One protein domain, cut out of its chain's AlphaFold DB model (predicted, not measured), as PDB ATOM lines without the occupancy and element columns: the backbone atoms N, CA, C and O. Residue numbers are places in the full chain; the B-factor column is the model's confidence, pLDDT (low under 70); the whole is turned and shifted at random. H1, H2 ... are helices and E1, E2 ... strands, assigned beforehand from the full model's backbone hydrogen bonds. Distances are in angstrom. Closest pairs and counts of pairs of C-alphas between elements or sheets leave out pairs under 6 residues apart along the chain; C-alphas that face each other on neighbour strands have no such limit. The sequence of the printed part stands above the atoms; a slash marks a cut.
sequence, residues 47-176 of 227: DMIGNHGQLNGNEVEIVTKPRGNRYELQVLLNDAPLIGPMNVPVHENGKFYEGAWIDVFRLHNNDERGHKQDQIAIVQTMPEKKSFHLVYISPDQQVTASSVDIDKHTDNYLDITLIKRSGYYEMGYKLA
ATOM      1  N   ASP A  47     -75.817  26.005  16.805       85.31
ATOM      2  CA  ASP A  47     -76.472  26.121  15.506       85.31
ATOM      3  C   ASP A  47     -75.423  25.965  14.396       85.31
ATOM      4  O   ASP A  47     -74.469  26.743  14.323       85.31
ATOM      5  N   MET A  48     -75.575  24.917  13.586       81.56
ATOM      6  CA  MET A  48     -74.645  24.552  12.519       81.56
ATOM      7  C   MET A  48     -75.360  24.674  11.169       81.56
ATOM      8  O   MET A  48     -76.326  23.956  10.904       81.56
ATOM      9  N   ILE A  49     -74.857  25.524  10.275       82.31
ATOM     10  CA  ILE A  49     -75.348  25.665   8.899       82.31
ATOM     11  C   ILE A  49     -74.390  24.915   7.977       82.31
ATOM     12  O   ILE A  49     -73.235  25.298   7.831       82.31
ATOM     13  N   GLY A  50     -74.850  23.827   7.349       75.00
ATOM     14  CA  GLY A  50     -74.029  23.074   6.391       75.00
ATOM     15  C   GLY A  50     -72.680  22.622   6.967       75.00
ATOM     16  O   GLY A  50     -71.667  22.735   6.284       75.00
ATOM     17  N   ASN A  51     -72.678  22.156   8.223       84.25
ATOM     18  CA  ASN A  51     -71.509  21.734   9.014       84.25
ATOM     19  C   ASN A  51     -70.577  22.846   9.527       84.25
ATOM     20  O   ASN A  51     -69.524  22.526  10.074       84.25
ATOM     21  N   HIS A  52     -70.976  24.113   9.420       87.50
ATOM     22  CA  HIS A  52     -70.230  25.255   9.949       87.50
ATOM     23  C   HIS A  52     -71.005  25.925  11.084       87.50
ATOM     24  O   HIS A  52     -72.214  26.126  10.970       87.50
ATOM     25  N   GLY A  53     -70.322  26.298  12.162       88.69
ATOM     26  CA  GLY A  53     -70.902  27.042  13.279       88.69
ATOM     27  C   GLY A  53     -69.925  28.068  13.832       88.69
ATOM     28  O   GLY A  53     -68.712  27.890  13.752       88.69
ATOM     29  N   GLN A  54     -70.447  29.148  14.410       90.19
ATOM     30  CA  GLN A  54     -69.622  30.222  14.962       90.19
ATOM     31  C   GLN A  54     -70.089  30.624  16.361       90.19
ATOM     32  O   GLN A  54     -71.286  30.763  16.625       90.19
ATOM     33  N   LEU A  55     -69.133  30.847  17.263       89.69
ATOM     34  CA  LEU A  55     -69.390  31.364  18.605       89.69
ATOM     35  C   LEU A  55     -68.176  32.131  19.134       89.69
ATOM     36  O   LEU A  55     -67.074  31.598  19.171       89.69
ATOM     37  N   ASN A  56     -68.372  33.371  19.592       86.06
ATOM     38  CA  ASN A  56     -67.315  34.199  20.196       86.06
ATOM     39  C   ASN A  56     -66.042  34.325  19.334       86.06
ATOM     40  O   ASN A  56     -64.931  34.299  19.852       86.06
ATOM     41  N   GLY A  57     -66.199  34.437  18.010       83.88
ATOM     42  CA  GLY A  57     -65.071  34.524  17.074       83.88
ATOM     43  C   GLY A  57     -64.337  33.201  16.828       83.88
ATOM     44  O   GLY A  57     -63.377  33.196  16.069       83.88
ATOM     45  N   ASN A  58     -64.791  32.099  17.432       88.56
ATOM     46  CA  ASN A  58     -64.377  30.747  17.084       88.56
ATOM     47  C   ASN A  58     -65.305  30.202  16.000       88.56
ATOM     48  O   ASN A  58     -66.519  30.123  16.204       88.56
ATOM     49  N   GLU A  59     -64.733  29.825  14.869       91.44
ATOM     50  CA  GLU A  59     -65.400  29.119  13.784       91.44
ATOM     51  C   GLU A  59     -65.090  27.628  13.883       91.44
ATOM     52  O   GLU A  59     -63.931  27.235  13.986       91.44
ATOM     53  N   VAL A  60     -66.132  26.802  13.883       91.31
ATOM     54  CA  VAL A  60     -66.034  25.345  13.916       91.31
ATOM     55  C   VAL A  60     -66.606  24.788  12.625       91.31
ATOM     56  O   VAL A  60     -67.776  25.011  12.317       91.31
ATOM     57  N   GLU A  61     -65.801  24.014  11.908       91.12
ATOM     58  CA  GLU A  61     -66.209  23.312  10.692       91.12
ATOM     59  C   GLU A  61     -66.044  21.801  10.881       91.12
ATOM     60  O   GLU A  61     -65.012  21.323  11.359       91.12
ATOM     61  N   ILE A  62     -67.055  21.032  10.473       87.75
ATOM     62  CA  ILE A  62     -66.960  19.574  10.361       87.75
ATOM     63  C   ILE A  62     -66.742  19.211   8.892       87.75
ATOM     64  O   ILE A  62     -67.676  19.118   8.089       87.75
ATOM     65  N   VAL A  63     -65.485  18.949   8.551       87.69
ATOM     66  CA  VAL A  63     -65.075  18.522   7.218       87.69
ATOM     67  C   VAL A  63     -65.372  17.038   7.052       87.69
ATOM     68  O   VAL A  63     -64.897  16.202   7.819       87.69
ATOM     69  N   THR A  64     -66.121  16.709   5.999       83.62
ATOM     70  CA  THR A  64     -66.352  15.329   5.557       83.62
ATOM     71  C   THR A  64     -65.773  15.140   4.159       83.62
ATOM     72  O   THR A  64     -66.274  15.725   3.201       83.62
ATOM     73  N   LYS A  65     -64.740  14.303   4.012       82.06
ATOM     74  CA  LYS A  65     -64.114  14.003   2.711       82.06
ATOM     75  C   LYS A  65     -64.193  12.511   2.386       82.06
ATOM     76  O   LYS A  65     -63.807  11.699   3.222       82.06
ATOM     77  N   PRO A  66     -64.654  12.101   1.195       77.19
ATOM     78  CA  PRO A  66     -64.577  10.702   0.791       77.19
ATOM     79  C   PRO A  66     -63.113  10.280   0.601       77.19
ATOM     80  O   PRO A  66     -62.318  10.989  -0.019       77.19
ATOM     81  N   ARG A  67     -62.758   9.102   1.114       76.62
ATOM     82  CA  ARG A  67     -61.426   8.496   1.030       76.62
ATOM     83  C   ARG A  67     -61.553   6.999   0.750       76.62
ATOM     84  O   ARG A  67     -61.568   6.165   1.656       76.62
ATOM     85  N   GLY A  68     -61.653   6.651  -0.532       75.69
ATOM     86  CA  GLY A  68     -61.875   5.269  -0.965       75.69
ATOM     87  C   GLY A  68     -63.236   4.752  -0.492       75.69
ATOM     88  O   GLY A  68     -64.264   5.314  -0.849       75.69
ATOM     89  N   ASN A  69     -63.239   3.698   0.328       73.62
ATOM     90  CA  ASN A  69     -64.442   3.115   0.937       73.62
ATOM     91  C   ASN A  69     -64.760   3.671   2.342       73.62
ATOM     92  O   ASN A  69     -65.509   3.054   3.103       73.62
ATOM     93  N   ARG A  70     -64.158   4.805   2.714       75.00
ATOM     94  CA  ARG A  70     -64.341   5.476   4.008       75.00
ATOM     95  C   ARG A  70     -64.626   6.963   3.802       75.00
ATOM     96  O   ARG A  70     -64.291   7.518   2.760       75.00
ATOM     97  N   TYR A  71     -65.206   7.607   4.806       77.50
ATOM     98  CA  TYR A  71     -65.195   9.057   4.962       77.50
ATOM     99  C   TYR A  71     -64.127   9.452   5.976       77.50
ATOM    100  O   TYR A  71     -63.958   8.805   7.005       77.50
ATOM    101  N   GLU A  72     -63.418  10.526   5.681       82.69
ATOM    102  CA  GLU A  72     -62.565  11.235   6.614       82.69
ATOM    103  C   GLU A  72     -63.394  12.355   7.251       82.69
ATOM    104  O   GLU A  72     -63.879  13.244   6.549       82.69
ATOM    105  N   LEU A  73     -63.592  12.270   8.565       84.38
ATOM    106  CA  LEU A  73     -64.223  13.287   9.396       84.38
ATOM    107  C   LEU A  73     -63.142  14.049  10.158       84.38
ATOM    108  O   LEU A  73     -62.333  13.446  10.865       84.38
ATOM    109  N   GLN A  74     -63.145  15.372  10.044       87.81
ATOM    110  CA  GLN A  74     -62.211  16.235  10.753       87.81
ATOM    111  C   GLN A  74     -62.925  17.480  11.261       87.81
ATOM    112  O   GLN A  74     -63.724  18.079  10.550       87.81
ATOM    113  N   VAL A  75     -62.613  17.866  12.494       88.69
ATOM    114  CA  VAL A  75     -63.082  19.118  13.082       88.69
ATOM    115  C   VAL A  75     -61.994  20.165  12.918       88.69
ATOM    116  O   VAL A  75     -60.859  19.946  13.357       88.69
ATOM    117  N   LEU A  76     -62.342  21.291  12.305       91.12
ATOM    118  CA  LEU A  76     -61.497  22.474  12.231       91.12
ATOM    119  C   LEU A  76     -61.996  23.522  13.224       91.12
ATOM    120  O   LEU A  76     -63.201  23.703  13.383       91.12
ATOM    121  N   LEU A  77     -61.061  24.199  13.884       91.62
ATOM    122  CA  LEU A  77     -61.281  25.419  14.650       91.62
ATOM    123  C   LEU A  77     -60.477  26.531  13.986       91.62
ATOM    124  O   LEU A  77     -59.249  26.453  13.978       91.62
ATOM    125  N   ASN A  78     -61.149  27.553  13.460       91.25
ATOM    126  CA  ASN A  78     -60.516  28.662  12.737       91.25
ATOM    127  C   ASN A  78     -59.536  28.141  11.661       91.25
ATOM    128  O   ASN A  78     -58.343  28.445  11.702       91.25
ATOM    129  N   ASP A  79     -60.022  27.262  10.776       89.56
ATOM    130  CA  ASP A  79     -59.265  26.563   9.718       89.56
ATOM    131  C   ASP A  79     -58.146  25.607  10.183       89.56
ATOM    132  O   ASP A  79     -57.525  24.920   9.366       89.56
ATOM    133  N   ALA A  80     -57.884  25.503  11.489       89.56
ATOM    134  CA  ALA A  80     -56.861  24.621  12.037       89.56
ATOM    135  C   ALA A  80     -57.468  23.300  12.535       89.56
ATOM    136  O   ALA A  80     -58.485  23.304  13.230       89.56
ATOM    137  N   PRO A  81     -56.850  22.141  12.247       88.38
ATOM    138  CA  PRO A  81     -57.355  20.862  12.720       88.38
ATOM    139  C   PRO A  81     -57.252  20.765  14.240       88.38
ATOM    140  O   PRO A  81     -56.168  20.833  14.814       88.38
ATOM    141  N   LEU A  82     -58.400  20.573  14.883       84.06
ATOM    142  CA  LEU A  82     -58.514  20.541  16.337       84.06
ATOM    143  C   LEU A  82     -58.175  19.150  16.899       84.06
ATOM    144  O   LEU A  82     -57.582  19.024  17.969       84.06
ATOM    145  N   ILE A  83     -58.497  18.097  16.142       78.06
ATOM    146  CA  ILE A  83     -58.096  16.704  16.390       78.06
ATOM    147  C   ILE A  83     -57.631  16.101  15.059       78.06
ATOM    148  O   ILE A  83     -58.000  16.564  13.975       78.06
ATOM    149  N   GLY A  84     -56.813  15.050  15.133       77.44
ATOM    150  CA  GLY A  84     -56.479  14.242  13.965       77.44
ATOM    151  C   GLY A  84     -57.734  13.693  13.261       77.44
ATOM    152  O   GLY A  84     -58.750  13.444  13.916       77.44
ATOM    153  N   PRO A  85     -57.674  13.494  11.936       79.81
ATOM    154  CA  PRO A  85     -58.812  13.011  11.167       79.81
ATOM    155  C   PRO A  85     -59.250  11.619  11.631       79.81
ATOM    156  O   PRO A  85     -58.429  10.746  11.923       79.81
ATOM    157  N   MET A  86     -60.560  11.401  11.654       79.81
ATOM    158  CA  MET A  86     -61.176  10.113  11.936       79.81
ATOM    159  C   MET A  86     -61.679   9.481  10.646       79.81
ATOM    160  O   MET A  86     -62.419  10.097   9.887       79.81
ATOM    161  N   ASN A  87     -61.330   8.217  10.426       78.06
ATOM    162  CA  ASN A  87     -61.836   7.464   9.287       78.06
ATOM    163  C   ASN A  87     -63.055   6.643   9.706       78.06
ATOM    164  O   ASN A  87     -62.950   5.779  10.574       78.06
ATOM    165  N   VAL A  88     -64.187   6.876   9.053       75.56
ATOM    166  CA  VAL A  88     -65.441   6.150   9.274       75.56
ATOM    167  C   VAL A  88     -65.811   5.345   8.034       75.56
ATOM    168  O   VAL A  88     -65.736   5.874   6.925       75.56
ATOM    169  N   PRO A  89     -66.215   4.073   8.171       68.12
ATOM    170  CA  PRO A  89     -66.751   3.319   7.045       68.12
ATOM    171  C   PRO A  89     -68.030   3.974   6.506       68.12
ATOM    172  O   PRO A  89     -68.854   4.487   7.264       68.12
ATOM    173  N   VAL A  90     -68.187   3.949   5.182       63.38
ATOM    174  CA  VAL A  90     -69.414   4.384   4.501       63.38
ATOM    175  C   VAL A  90     -70.520   3.365   4.796       63.38
ATOM    176  O   VAL A  90     -70.312   2.175   4.567       63.38
ATOM    177  N   HIS A  91     -71.685   3.794   5.296       56.22
ATOM    178  CA  HIS A  91     -72.847   2.903   5.389       56.22
ATOM    179  C   HIS A  91     -73.450   2.691   3.989       56.22
ATOM    180  O   HIS A  91     -73.436   3.600   3.158       56.22
ATOM    181  N   GLU A  92     -74.046   1.525   3.729       52.00
ATOM    182  CA  GLU A  92     -74.607   1.139   2.416       52.00
ATOM    183  C   GLU A  92     -75.682   2.100   1.867       52.00
ATOM    184  O   GLU A  92     -75.982   2.100   0.678       52.00
ATOM    185  N   ASN A  93     -76.248   2.959   2.719       47.97
ATOM    186  CA  ASN A  93     -77.271   3.950   2.374       47.97
ATOM    187  C   ASN A  93     -76.699   5.372   2.181       47.97
ATOM    188  O   ASN A  93     -77.468   6.330   2.104       47.97
ATOM    189  N   GLY A  94     -75.370   5.526   2.160       43.03
ATOM    190  CA  GLY A  94     -74.692   6.818   2.031       43.03
ATOM    191  C   GLY A  94     -74.687   7.676   3.302       43.03
ATOM    192  O   GLY A  94     -74.219   8.811   3.249       43.03
ATOM    193  N   LYS A  95     -75.182   7.163   4.437       44.62
ATOM    194  CA  LYS A  95     -75.119   7.828   5.750       44.62
ATOM    195  C   LYS A  95     -73.877   7.375   6.534       44.62
ATOM    196  O   LYS A  95     -73.219   6.400   6.176       44.62
ATOM    197  N   PHE A  96     -73.529   8.099   7.596       52.28
ATOM    198  CA  PHE A  96     -72.483   7.669   8.528       52.28
ATOM    199  C   PHE A  96     -72.950   6.450   9.341       52.28
ATOM    200  O   PHE A  96     -74.150   6.256   9.539       52.28
ATOM    201  N   TYR A  97     -72.005   5.616   9.782       51.72
ATOM    202  CA  TYR A  97     -72.280   4.429  10.599       51.72
ATOM    203  C   TYR A  97     -72.960   4.797  11.932       51.72
ATOM    204  O   TYR A  97     -72.606   5.805  12.547       51.72
ATOM    205  N   GLU A  98     -73.870   3.946  12.422       51.91
ATOM    206  CA  GLU A  98     -74.354   4.019  13.807       51.91
ATOM    207  C   GLU A  98     -73.155   3.916  14.767       51.91
ATOM    208  O   GLU A  98     -72.394   2.950  14.723       51.91
ATOM    209  N   GLY A  99     -72.950   4.935  15.608       55.50
ATOM    210  CA  GLY A  99     -71.862   4.971  16.595       55.50
ATOM    211  C   GLY A  99     -70.710   5.928  16.286       55.50
ATOM    212  O   GLY A  99     -69.811   6.058  17.113       55.50
ATOM    213  N   ALA A 100     -70.715   6.625  15.146       63.81
ATOM    214  CA  ALA A 100     -69.756   7.689  14.864       63.81
ATOM    215  C   ALA A 100     -70.475   9.009  14.585       63.81
ATOM    216  O   ALA A 100     -71.114   9.173  13.549       63.81
ATOM    217  N   TRP A 101     -70.342   9.961  15.503       77.50
ATOM    218  CA  TRP A 101     -70.880  11.305  15.349       77.50
ATOM    219  C   TRP A 101     -69.932  12.330  15.971       77.50
ATOM    220  O   TRP A 101     -69.094  12.007  16.822       77.50
ATOM    221  N   ILE A 102     -70.054  13.558  15.478       85.44
ATOM    222  CA  ILE A 102     -69.441  14.753  16.041       85.44
ATOM    223  C   ILE A 102     -70.604  15.659  16.415       85.44
ATOM    224  O   ILE A 102     -71.337  16.096  15.532       85.44
ATOM    225  N   ASP A 103     -70.757  15.933  17.704       88.19
ATOM    226  CA  ASP A 103     -71.737  16.894  18.194       88.19
ATOM    227  C   ASP A 103     -71.033  18.120  18.750       88.19
ATOM    228  O   ASP A 103     -70.053  18.019  19.491       88.19
ATOM    229  N   VAL A 104     -71.562  19.286  18.393       90.94
ATOM    230  CA  VAL A 104     -71.049  20.580  18.829       90.94
ATOM    231  C   VAL A 104     -72.102  21.234  19.713       90.94
ATOM    232  O   VAL A 104     -73.251  21.427  19.315       90.94
ATOM    233  N   PHE A 105     -71.702  21.574  20.929       93.56
ATOM    234  CA  PHE A 105     -72.541  22.174  21.950       93.56
ATOM    235  C   PHE A 105     -72.048  23.577  22.292       93.56
ATOM    236  O   PHE A 105     -70.848  23.851  22.331       93.56
ATOM    237  N   ARG A 106     -72.993  24.453  22.616       93.56
ATOM    238  CA  ARG A 106     -72.758  25.703  23.330       93.56
ATOM    239  C   ARG A 106     -72.909  25.442  24.828       93.56
ATOM    240  O   ARG A 106     -73.950  24.958  25.271       93.56
ATOM    241  N   LEU A 107     -71.886  25.787  25.606       92.44
ATOM    242  CA  LEU A 107     -71.926  25.794  27.067       92.44
ATOM    243  C   LEU A 107     -72.034  27.236  27.558       92.44
ATOM    244  O   LEU A 107     -71.057  27.978  27.527       92.44
ATOM    245  N   HIS A 108     -73.204  27.632  28.038       90.19
ATOM    246  CA  HIS A 108     -73.389  28.914  28.708       90.19
ATOM    247  C   HIS A 108     -72.988  28.776  30.176       90.19
ATOM    248  O   HIS A 108     -73.666  28.066  30.922       90.19
ATOM    249  N   ASN A 109     -71.907  29.430  30.608       86.81
ATOM    250  CA  ASN A 109     -71.539  29.439  32.022       86.81
ATOM    251  C   ASN A 109     -72.501  30.339  32.821       86.81
ATOM    252  O   ASN A 109     -72.588  31.547  32.589       86.81
ATOM    253  N   ASN A 110     -73.209  29.739  33.773       80.50
ATOM    254  CA  ASN A 110     -74.207  30.376  34.628       80.50
ATOM    255  C   ASN A 110     -73.569  30.969  35.903       80.50
ATOM    256  O   ASN A 110     -74.103  30.787  36.997       80.50
ATOM    257  N   ASP A 111     -72.428  31.660  35.795       71.12
ATOM    258  CA  ASP A 111     -71.794  32.289  36.963       71.12
ATOM    259  C   ASP A 111     -72.743  33.324  37.601       71.12
ATOM    260  O   ASP A 111     -73.237  34.247  36.943       71.12
ATOM    261  N   GLU A 112     -72.979  33.183  38.910       57.06
ATOM    262  CA  GLU A 112     -73.831  34.057  39.728       57.06
ATOM    263  C   GLU A 112     -73.353  35.520  39.716       57.06
ATOM    264  O   GLU A 112     -74.118  36.432  40.023       57.06
ATOM    265  N   ARG A 113     -72.095  35.761  39.320       62.19
ATOM    266  CA  ARG A 113     -71.490  37.097  39.204       62.19
ATOM    267  C   ARG A 113     -71.839  37.835  37.907       62.19
ATOM    268  O   ARG A 113     -71.415  38.973  37.733       62.19
ATOM    269  N   GLY A 114     -72.594  37.216  36.997       53.22
ATOM    270  CA  GLY A 114     -73.059  37.850  35.758       53.22
ATOM    271  C   GLY A 114     -72.036  37.874  34.616       53.22
ATOM    272  O   GLY A 114     -72.346  38.379  33.537       53.22
ATOM    273  N   HIS A 115     -70.849  37.286  34.801       58.03
ATOM    274  CA  HIS A 115     -69.874  37.067  33.730       58.03
ATOM    275  C   HIS A 115     -70.265  35.842  32.907       58.03
ATOM    276  O   HIS A 115     -69.696  34.760  33.020       58.03
ATOM    277  N   LYS A 116     -71.290  36.027  32.081       63.88
ATOM    278  CA  LYS A 116     -71.742  35.025  31.124       63.88
ATOM    279  C   LYS A 116     -70.712  34.908  30.011       63.88
ATOM    280  O   LYS A 116     -70.476  35.868  29.281       63.88
ATOM    281  N   GLN A 117     -70.099  33.740  29.898       78.25
ATOM    282  CA  GLN A 117     -69.179  33.424  28.817       78.25
ATOM    283  C   GLN A 117     -69.570  32.087  28.209       78.25
ATOM    284  O   GLN A 117     -69.614  31.070  28.906       78.25
ATOM    285  N   ASP A 118     -69.861  32.117  26.911       88.88
ATOM    286  CA  ASP A 118     -70.206  30.917  26.166       88.88
ATOM    287  C   ASP A 118     -68.931  30.214  25.702       88.88
ATOM    288  O   ASP A 118     -68.018  30.834  25.153       88.88
ATOM    289  N   GLN A 119     -68.879  28.907  25.910       91.81
ATOM    290  CA  GLN A 119     -67.804  28.039  25.442       91.81
ATOM    291  C   GLN A 119     -68.359  27.097  24.378       91.81
ATOM    292  O   GLN A 119     -69.549  26.770  24.395       91.81
ATOM    293  N   ILE A 120     -67.506  26.639  23.467       92.75
ATOM    294  CA  ILE A 120     -67.859  25.535  22.573       92.75
ATOM    295  C   ILE A 120     -67.367  24.241  23.216       92.75
ATOM    296  O   ILE A 120     -66.233  24.174  23.686       92.75
ATOM    297  N   ALA A 121     -68.205  23.211  23.222       94.19
ATOM    298  CA  ALA A 121     -67.792  21.854  23.540       94.19
ATOM    299  C   ALA A 121     -68.071  20.933  22.358       94.19
ATOM    300  O   ALA A 121     -69.167  20.938  21.808       94.19
ATOM    301  N   ILE A 122     -67.086  20.135  21.979       92.00
ATOM    302  CA  ILE A 122     -67.171  19.198  20.862       92.00
ATOM    303  C   ILE A 122     -67.039  17.795  21.428       92.00
ATOM    304  O   ILE A 122     -66.071  17.505  22.128       92.00
ATOM    305  N   VAL A 123     -68.006  16.932  21.128       90.56
ATOM    306  CA  VAL A 123     -67.971  15.507  21.457       90.56
ATOM    307  C   VAL A 123     -67.745  14.737  20.174       90.56
ATOM    308  O   VAL A 123     -68.558  14.799  19.259       90.56
ATOM    309  N   GLN A 124     -66.650  13.990  20.120       88.25
ATOM    310  CA  GLN A 124     -66.308  13.134  18.995       88.25
ATOM    311  C   GLN A 124     -66.115  11.700  19.480       88.25
ATOM    312  O   GLN A 124     -65.240  11.423  20.303       88.25
ATOM    313  N   THR A 125     -66.890  10.761  18.946       83.75
ATOM    314  CA  THR A 125     -66.665   9.332  19.210       83.75
ATOM    315  C   THR A 125     -65.432   8.840  18.451       83.75
ATOM    316  O   THR A 125     -65.215   9.242  17.317       83.75
ATOM    317  N   MET A 126     -64.643   7.939  19.040       77.12
ATOM    318  CA  MET A 126     -63.579   7.170  18.386       77.12
ATOM    319  C   MET A 126     -63.988   5.685  18.332       77.12
ATOM    320  O   MET A 126     -63.661   4.926  19.254       77.12
ATOM    321  N   PRO A 127     -64.696   5.239  17.272       66.44
ATOM    322  CA  PRO A 127     -65.334   3.918  17.226       66.44
ATOM    323  C   PRO A 127     -64.348   2.759  17.392       66.44
ATOM    324  O   PRO A 127     -64.618   1.809  18.121       66.44
ATOM    325  N   GLU A 128     -63.164   2.865  16.782       68.00
ATOM    326  CA  GLU A 128     -62.114   1.840  16.864       68.00
ATOM    327  C   GLU A 128     -61.538   1.679  18.284       68.00
ATOM    328  O   GLU A 128     -60.914   0.666  18.589       68.00
ATOM    329  N   LYS A 129     -61.740   2.671  19.162       68.31
ATOM    330  CA  LYS A 129     -61.120   2.748  20.492       68.31
ATOM    331  C   LYS A 129     -62.117   2.717  21.647       68.31
ATOM    332  O   LYS A 129     -61.685   2.937  22.773       68.31
ATOM    333  N   LYS A 130     -63.419   2.523  21.390       76.69
ATOM    334  CA  LYS A 130     -64.483   2.601  22.416       76.69
ATOM    335  C   LYS A 130     -64.314   3.807  23.356       76.69
ATOM    336  O   LYS A 130     -64.430   3.698  24.574       76.69
ATOM    337  N   SER A 131     -63.966   4.957  22.794       85.00
ATOM    338  CA  SER A 131     -63.683   6.161  23.574       85.00
ATOM    339  C   SER A 131     -64.293   7.386  22.923       85.00
ATOM    340  O   SER A 131     -64.583   7.395  21.730       85.00
ATOM    341  N   PHE A 132     -64.486   8.419  23.726       87.62
ATOM    342  CA  PHE A 132     -64.912   9.742  23.306       87.62
ATOM    343  C   PHE A 132     -63.749  10.711  23.480       87.62
ATOM    344  O   PHE A 132     -62.985  10.625  24.444       87.62
ATOM    345  N   HIS A 133     -63.620  11.636  22.544       89.44
ATOM    346  CA  HIS A 133     -62.762  12.796  22.652       89.44
ATOM    347  C   HIS A 133     -63.656  14.006  22.874       89.44
ATOM    348  O   HIS A 133     -64.571  14.253  22.087       89.44
ATOM    349  N   LEU A 134     -63.419  14.721  23.965       92.00
ATOM    350  CA  LEU A 134     -64.142  15.936  24.285       92.00
ATOM    351  C   LEU A 134     -63.179  17.095  24.200       92.00
ATOM    352  O   LEU A 134     -62.076  17.031  24.741       92.00
ATOM    353  N   VAL A 135     -63.597  18.152  23.521       93.31
ATOM    354  CA  VAL A 135     -62.783  19.350  23.394       93.31
ATOM    355  C   VAL A 135     -63.588  20.567  23.780       93.31
ATOM    356  O   VAL A 135     -64.690  20.776  23.287       93.31
ATOM    357  N   TYR A 136     -63.010  21.354  24.673       93.44
ATOM    358  CA  TYR A 136     -63.559  22.580  25.216       93.44
ATOM    359  C   TYR A 136     -62.775  23.751  24.649       93.44
ATOM    360  O   TYR A 136     -61.549  23.784  24.758       93.44
ATOM    361  N   ILE A 137     -63.487  24.696  24.052       92.94
ATOM    362  CA  ILE A 137     -62.925  25.902  23.453       92.94
ATOM    363  C   ILE A 137     -63.497  27.082  24.226       92.94
ATOM    364  O   ILE A 137     -64.708  27.339  24.210       92.94
ATOM    365  N   SER A 138     -62.626  27.778  24.941       89.12
ATOM    366  CA  SER A 138     -62.987  28.963  25.706       89.12
ATOM    367  C   SER A 138     -63.163  30.194  24.794       89.12
ATOM    368  O   SER A 138     -62.744  30.183  23.631       89.12
ATOM    369  N   PRO A 139     -63.766  31.295  25.289       85.19
ATOM    370  CA  PRO A 139     -63.902  32.530  24.512       85.19
ATOM    371  C   PRO A 139     -62.559  33.137  24.095       85.19
ATOM    372  O   PRO A 139     -62.481  33.797  23.067       85.19
ATOM    373  N   ASP A 140     -61.504  32.910  24.877       86.94
ATOM    374  CA  ASP A 140     -60.129  33.329  24.592       86.94
ATOM    375  C   ASP A 140     -59.349  32.309  23.744       86.94
ATOM    376  O   ASP A 140     -58.125  32.361  23.681       86.94
ATOM    377  N   GLN A 141     -60.060  31.400  23.066       84.06
ATOM    378  CA  GLN A 141     -59.521  30.408  22.128       84.06
ATOM    379  C   GLN A 141     -58.578  29.374  22.763       84.06
ATOM    380  O   GLN A 141     -57.869  28.659  22.051       84.06
ATOM    381  N   GLN A 142     -58.569  29.244  24.093       87.94
ATOM    382  CA  GLN A 142     -57.850  28.154  24.742       87.94
ATOM    383  C   GLN A 142     -58.597  26.845  24.510       87.94
ATOM    384  O   GLN A 142     -59.805  26.735  24.731       87.94
ATOM    385  N   VAL A 143     -57.844  25.837  24.082       89.88
ATOM    386  CA  VAL A 143     -58.365  24.508  23.782       89.88
ATOM    387  C   VAL A 143     -57.944  23.554  24.890       89.88
ATOM    388  O   VAL A 143     -56.754  23.360  25.136       89.88
ATOM    389  N   THR A 144     -58.920  22.929  25.543       91.50
ATOM    390  CA  THR A 144     -58.690  21.840  26.500       91.50
ATOM    391  C   THR A 144     -59.313  20.567  25.957       91.50
ATOM    392  O   THR A 144     -60.499  20.549  25.642       91.50
ATOM    393  N   ALA A 145     -58.533  19.493  25.862       89.06
ATOM    394  CA  ALA A 145     -59.009  18.201  25.386       89.06
ATOM    395  C   ALA A 145     -58.997  17.162  26.513       89.06
ATOM    396  O   ALA A 145     -58.046  17.086  27.294       89.06
ATOM    397  N   SER A 146     -60.036  16.335  26.571       88.62
ATOM    398  CA  SER A 146     -60.099  15.142  27.408       88.62
ATOM    399  C   SER A 146     -60.481  13.925  26.568       88.62
ATOM    400  O   SER A 146     -61.118  14.027  25.519       88.62
ATOM    401  N   SER A 147     -60.061  12.744  27.018       87.38
ATOM    402  CA  SER A 147     -60.476  11.479  26.421       87.38
ATOM    403  C   SER A 147     -61.115  10.601  27.480       87.38
ATOM    404  O   SER A 147     -60.573  10.429  28.574       87.38
ATOM    405  N   VAL A 148     -62.279  10.059  27.146       86.25
ATOM    406  CA  VAL A 148     -63.091   9.234  28.031       86.25
ATOM    407  C   VAL A 148     -63.245   7.862  27.401       86.25
ATOM    408  O   VAL A 148     -63.870   7.706  26.358       86.25
ATOM    409  N   ASP A 149     -62.652   6.866  28.043       83.69
ATOM    410  CA  ASP A 149     -62.777   5.456  27.685       83.69
ATOM    411  C   ASP A 149     -64.056   4.893  28.325       83.69
ATOM    412  O   ASP A 149     -64.276   5.068  29.531       83.69
ATOM    413  N   ILE A 150     -64.901   4.247  27.514       76.12
ATOM    414  CA  ILE A 150     -66.179   3.669  27.956       76.12
ATOM    415  C   ILE A 150     -65.947   2.672  29.096       76.12
ATOM    416  O   ILE A 150     -66.715   2.661  30.057       76.12
ATOM    417  N   ASP A 151     -64.858   1.899  29.038       74.94
ATOM    418  CA  ASP A 151     -64.585   0.823  29.994       74.94
ATOM    419  C   ASP A 151     -63.973   1.343  31.306       74.94
ATOM    420  O   ASP A 151     -64.063   0.698  32.354       74.94
ATOM    421  N   LYS A 152     -63.325   2.514  31.278       70.31
ATOM    422  CA  LYS A 152     -62.651   3.080  32.463       70.31
ATOM    423  C   LYS A 152     -63.536   4.032  33.253       70.31
ATOM    424  O   LYS A 152     -63.262   4.233  34.440       70.31
ATOM    425  N   HIS A 153     -64.589   4.550  32.614       65.88
ATOM    426  CA  HIS A 153     -65.487   5.591  33.111       65.88
ATOM    427  C   HIS A 153     -64.741   6.876  33.545       65.88
ATOM    428  O   HIS A 153     -63.565   6.869  33.904       65.88
ATOM    429  N   THR A 154     -65.418   8.023  33.526       73.44
ATOM    430  CA  THR A 154     -64.868   9.292  34.038       73.44
ATOM    431  C   THR A 154     -65.648   9.744  35.270       73.44
ATOM    432  O   THR A 154     -66.826   9.420  35.425       73.44
ATOM    433  N   ASP A 155     -64.996  10.477  36.169       74.88
ATOM    434  CA  ASP A 155     -65.668  11.167  37.277       74.88
ATOM    435  C   ASP A 155     -66.022  12.620  36.913       74.88
ATOM    436  O   ASP A 155     -66.656  13.320  37.703       74.88
ATOM    437  N   ASN A 156     -65.663  13.075  35.706       83.25
ATOM    438  CA  ASN A 156     -66.059  14.383  35.208       83.25
ATOM    439  C   ASN A 156     -67.528  14.366  34.768       83.25
ATOM    440  O   ASN A 156     -67.916  13.743  33.777       83.25
ATOM    441  N   TYR A 157     -68.358  15.069  35.532       84.94
ATOM    442  CA  TYR A 157     -69.795  15.074  35.323       84.94
ATOM    443  C   TYR A 157     -70.222  15.807  34.046       84.94
ATOM    444  O   TYR A 157     -71.215  15.417  33.422       84.94
ATOM    445  N   LEU A 158     -69.471  16.836  33.640       87.75
ATOM    446  CA  LEU A 158     -69.739  17.566  32.405       87.75
ATOM    447  C   LEU A 158     -69.475  16.670  31.190       87.75
ATOM    448  O   LEU A 158     -70.354  16.558  30.336       87.75
ATOM    449  N   ASP A 159     -68.348  15.947  31.185       89.19
ATOM    450  CA  ASP A 159     -67.991  15.021  30.102       89.19
ATOM    451  C   ASP A 159     -69.095  13.976  29.875       89.19
ATOM    452  O   ASP A 159     -69.572  13.786  28.757       89.19
ATOM    453  N   ILE A 160     -69.564  13.331  30.951       84.19
ATOM    454  CA  ILE A 160     -70.631  12.320  30.871       84.19
ATOM    455  C   ILE A 160     -71.931  12.926  30.355       84.19
ATOM    456  O   ILE A 160     -72.630  12.302  29.558       84.19
ATOM    457  N   THR A 161     -72.272  14.135  30.798       85.62
ATOM    458  CA  THR A 161     -73.507  14.799  30.367       85.62
ATOM    459  C   THR A 161     -73.470  15.133  28.881       85.62
ATOM    460  O   THR A 161     -74.473  14.933  28.196       85.62
ATOM    461  N   LEU A 162     -72.325  15.591  28.374       88.69
ATOM    462  CA  LEU A 162     -72.130  15.879  26.954       88.69
ATOM    463  C   LEU A 162     -72.174  14.605  26.105       88.69
ATOM    464  O   LEU A 162     -72.890  14.572  25.108       88.69
ATOM    465  N   ILE A 163     -71.522  13.524  26.546       86.00
ATOM    466  CA  ILE A 163     -71.597  12.210  25.883       86.00
ATOM    467  C   ILE A 163     -73.048  11.701  25.839       86.00
ATOM    468  O   ILE A 163     -73.536  11.323  24.773       86.00
ATOM    469  N   LYS A 164     -73.780  11.748  26.961       81.81
ATOM    470  CA  LYS A 164     -75.196  11.341  26.999       81.81
ATOM    471  C   LYS A 164     -76.057  12.189  26.055       81.81
ATOM    472  O   LYS A 164     -76.913  11.641  25.366       81.81
ATOM    473  N   ARG A 165     -75.827  13.508  25.998       82.06
ATOM    474  CA  ARG A 165     -76.546  14.431  25.099       82.06
ATOM    475  C   ARG A 165     -76.212  14.238  23.623       82.06
ATOM    476  O   ARG A 165     -77.085  14.478  22.802       82.06
ATOM    477  N   SER A 166     -75.011  13.754  23.307       79.44
ATOM    478  CA  SER A 166     -74.619  13.351  21.948       79.44
ATOM    479  C   SER A 166     -75.332  12.074  21.462       79.44
ATOM    480  O   SER A 166     -75.232  11.687  20.308       79.44
ATOM    481  N   GLY A 167     -76.079  11.392  22.341       74.88
ATOM    482  CA  GLY A 167     -76.875  10.209  21.997       74.88
ATOM    483  C   GLY A 167     -76.358   8.897  22.590       74.88
ATOM    484  O   GLY A 167     -77.066   7.891  22.532       74.88
ATOM    485  N   TYR A 168     -75.183   8.882  23.234       77.06
ATOM    486  CA  TYR A 168     -74.658   7.681  23.898       77.06
ATOM    487  C   TYR A 168     -75.128   7.599  25.359       77.06
ATOM    488  O   TYR A 168     -74.426   7.973  26.301       77.06
ATOM    489  N   TYR A 169     -76.357   7.113  25.552       68.88
ATOM    490  CA  TYR A 169     -77.026   7.068  26.860       68.88
ATOM    491  C   TYR A 169     -76.444   6.033  27.839       68.88
ATOM    492  O   TYR A 169     -76.688   6.131  29.042       68.88
ATOM    493  N   GLU A 170     -75.676   5.056  27.347       69.31
ATOM    494  CA  GLU A 170     -75.089   3.982  28.161       69.31
ATOM    495  C   GLU A 170     -73.886   4.440  28.996       69.31
ATOM    496  O   GLU A 170     -73.471   3.737  29.917       69.31
ATOM    497  N   MET A 171     -73.345   5.637  28.732       71.00
ATOM    498  CA  MET A 171     -72.231   6.176  29.509       71.00
ATOM    499  C   MET A 171     -72.625   6.385  30.976       71.00
ATOM    500  O   MET A 171     -73.416   7.268  31.312       71.00
ATOM    501  N   GLY A 172     -72.042   5.590  31.869       60.16
ATOM    502  CA  GLY A 172     -72.238   5.681  33.314       60.16
ATOM    503  C   GLY A 172     -71.074   6.350  34.050       60.16
ATOM    504  O   GLY A 172     -69.946   6.409  33.561       60.16
ATOM    505  N   TYR A 173     -71.345   6.816  35.271       62.41
ATOM    506  CA  TYR A 173     -70.300   7.146  36.246       62.41
ATOM    507  C   TYR A 173     -69.624   5.854  36.726       62.41
ATOM    508  O   TYR A 173     -70.291   4.831  36.837       62.41
ATOM    509  N   LYS A 174     -68.353   5.908  37.140       53.66
ATOM    510  CA  LYS A 174     -67.529   4.764  37.605       53.66
ATOM    511  C   LYS A 174     -68.130   3.893  38.734       53.66
ATOM    512  O   LYS A 174     -67.607   2.837  39.065       53.66
ATOM    513  N   LEU A 175     -69.231   4.334  39.342       49.12
ATOM    514  CA  LEU A 175     -69.972   3.651  40.412       49.12
ATOM    515  C   LEU A 175     -71.464   3.451  40.077       49.12
ATOM    516  O   LEU A 175     -72.257   3.149  40.965       49.12
ATOM    517  N   ALA A 176     -71.877   3.685  38.833       46.03
ATOM    518  CA  ALA A 176     -73.262   3.567  38.411       46.03
ATOM    519  C   ALA A 176     -73.478   2.222  37.710       46.03
ATOM    520  O   ALA A 176     -72.963   1.988  36.623       46.03
TER     521      ALA A 176
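What this domain is: This is residues 47 to 176 of the 227 residues of an uncharacterized protein of Paenibacillus sp. Leaf72 (UniProt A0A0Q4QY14). Two antiparallel four-stranded sheets lie partly face to face as a loose sandwich, and one short helix, H1, packs across the second sheet on the face turned away from the first. The first sheet has the order E1, E2, E3, E4 and the second E5, E6, E7, E8; both are strongly twisted. The printed part has 130 residues, with eight named strands followed by one named helix, and its class is mostly strand. The whole is compact, with a radius of gyration of the C-alphas of 15.3 A, and only just flat, with spans of 52 by 39 by 21 A.

Where its parts are: E1, residues 52 to 55, begins at C-alpha 52 at (-70.230, 25.255, 9.949). E2, residues 58 to 67, is the longest strand by residues and measures 27.6 A; E3, residues 70 to 77, measures 22.8 A. E4 is residues 86 to 89. E5, residues 102 to 109, measures 21.8 A, and E6, residues 118 to 126, measures 25.9 A. E7, residues 131 to 137, and E8, residues 143 to 149, measure 19.8 A and 19.9 A. H1, residues 157 to 165, measures 12.3 A and ends at C-alpha 165 at (-76.546, 14.431, 25.099).

How they stand to each other: E1 to E4 form a meander, each strand the antiparallel neighbour of the one before, and E5 to E8 form another. E1 and E2 are a hairpin, with N 53 and O 60 2.9 A apart, within hydrogen-bond range. In the hairpin E2 and E3, N 63 and O 74 are 2.8 A apart; in the hairpin E3 and E4, N 71 and O 88 are 2.8 A apart. In the second sheet, these N and O pairs are within hydrogen-bond range: N 105 and O 121, 2.8 A apart, in the hairpin E5 and E6; N 122 and O 135, 2.8 A apart, in the hairpin E6 and E7; and N 134 and O 146, 2.9 A apart, in the hairpin E7 and E8. The two sheets make a sandwich, two sheets face to face, with best planes 16 degrees apart. The closest C-alphas of E1 and E6 are those of Leu 55 and Ile 120, 7.2 A apart. H1 is on the second sheet at a height over the sheet of 8.5 A, over E7 and only just over E6, on which 3 of its C-alphas fall. It runs across the strands, at 70 degrees to E7 on the local plane. The closest C-alphas of E6 and H1 are those of Val 123 and Ile 163, 6.6 A apart. In H1 every O i to N i+4 pair is within hydrogen-bond range.

The domain as a whole: The two C-alphas farthest apart are those of Gly 68 and Arg 113, 52.1 A. The printed part has no cut. The link from E4 to E5, 12 residues, is long and changes from one sheet to the other. Mean pLDDT of the printed part is 79.0; residues 89 to 100, 112 to 116 and 172 to 176 are among those under 70.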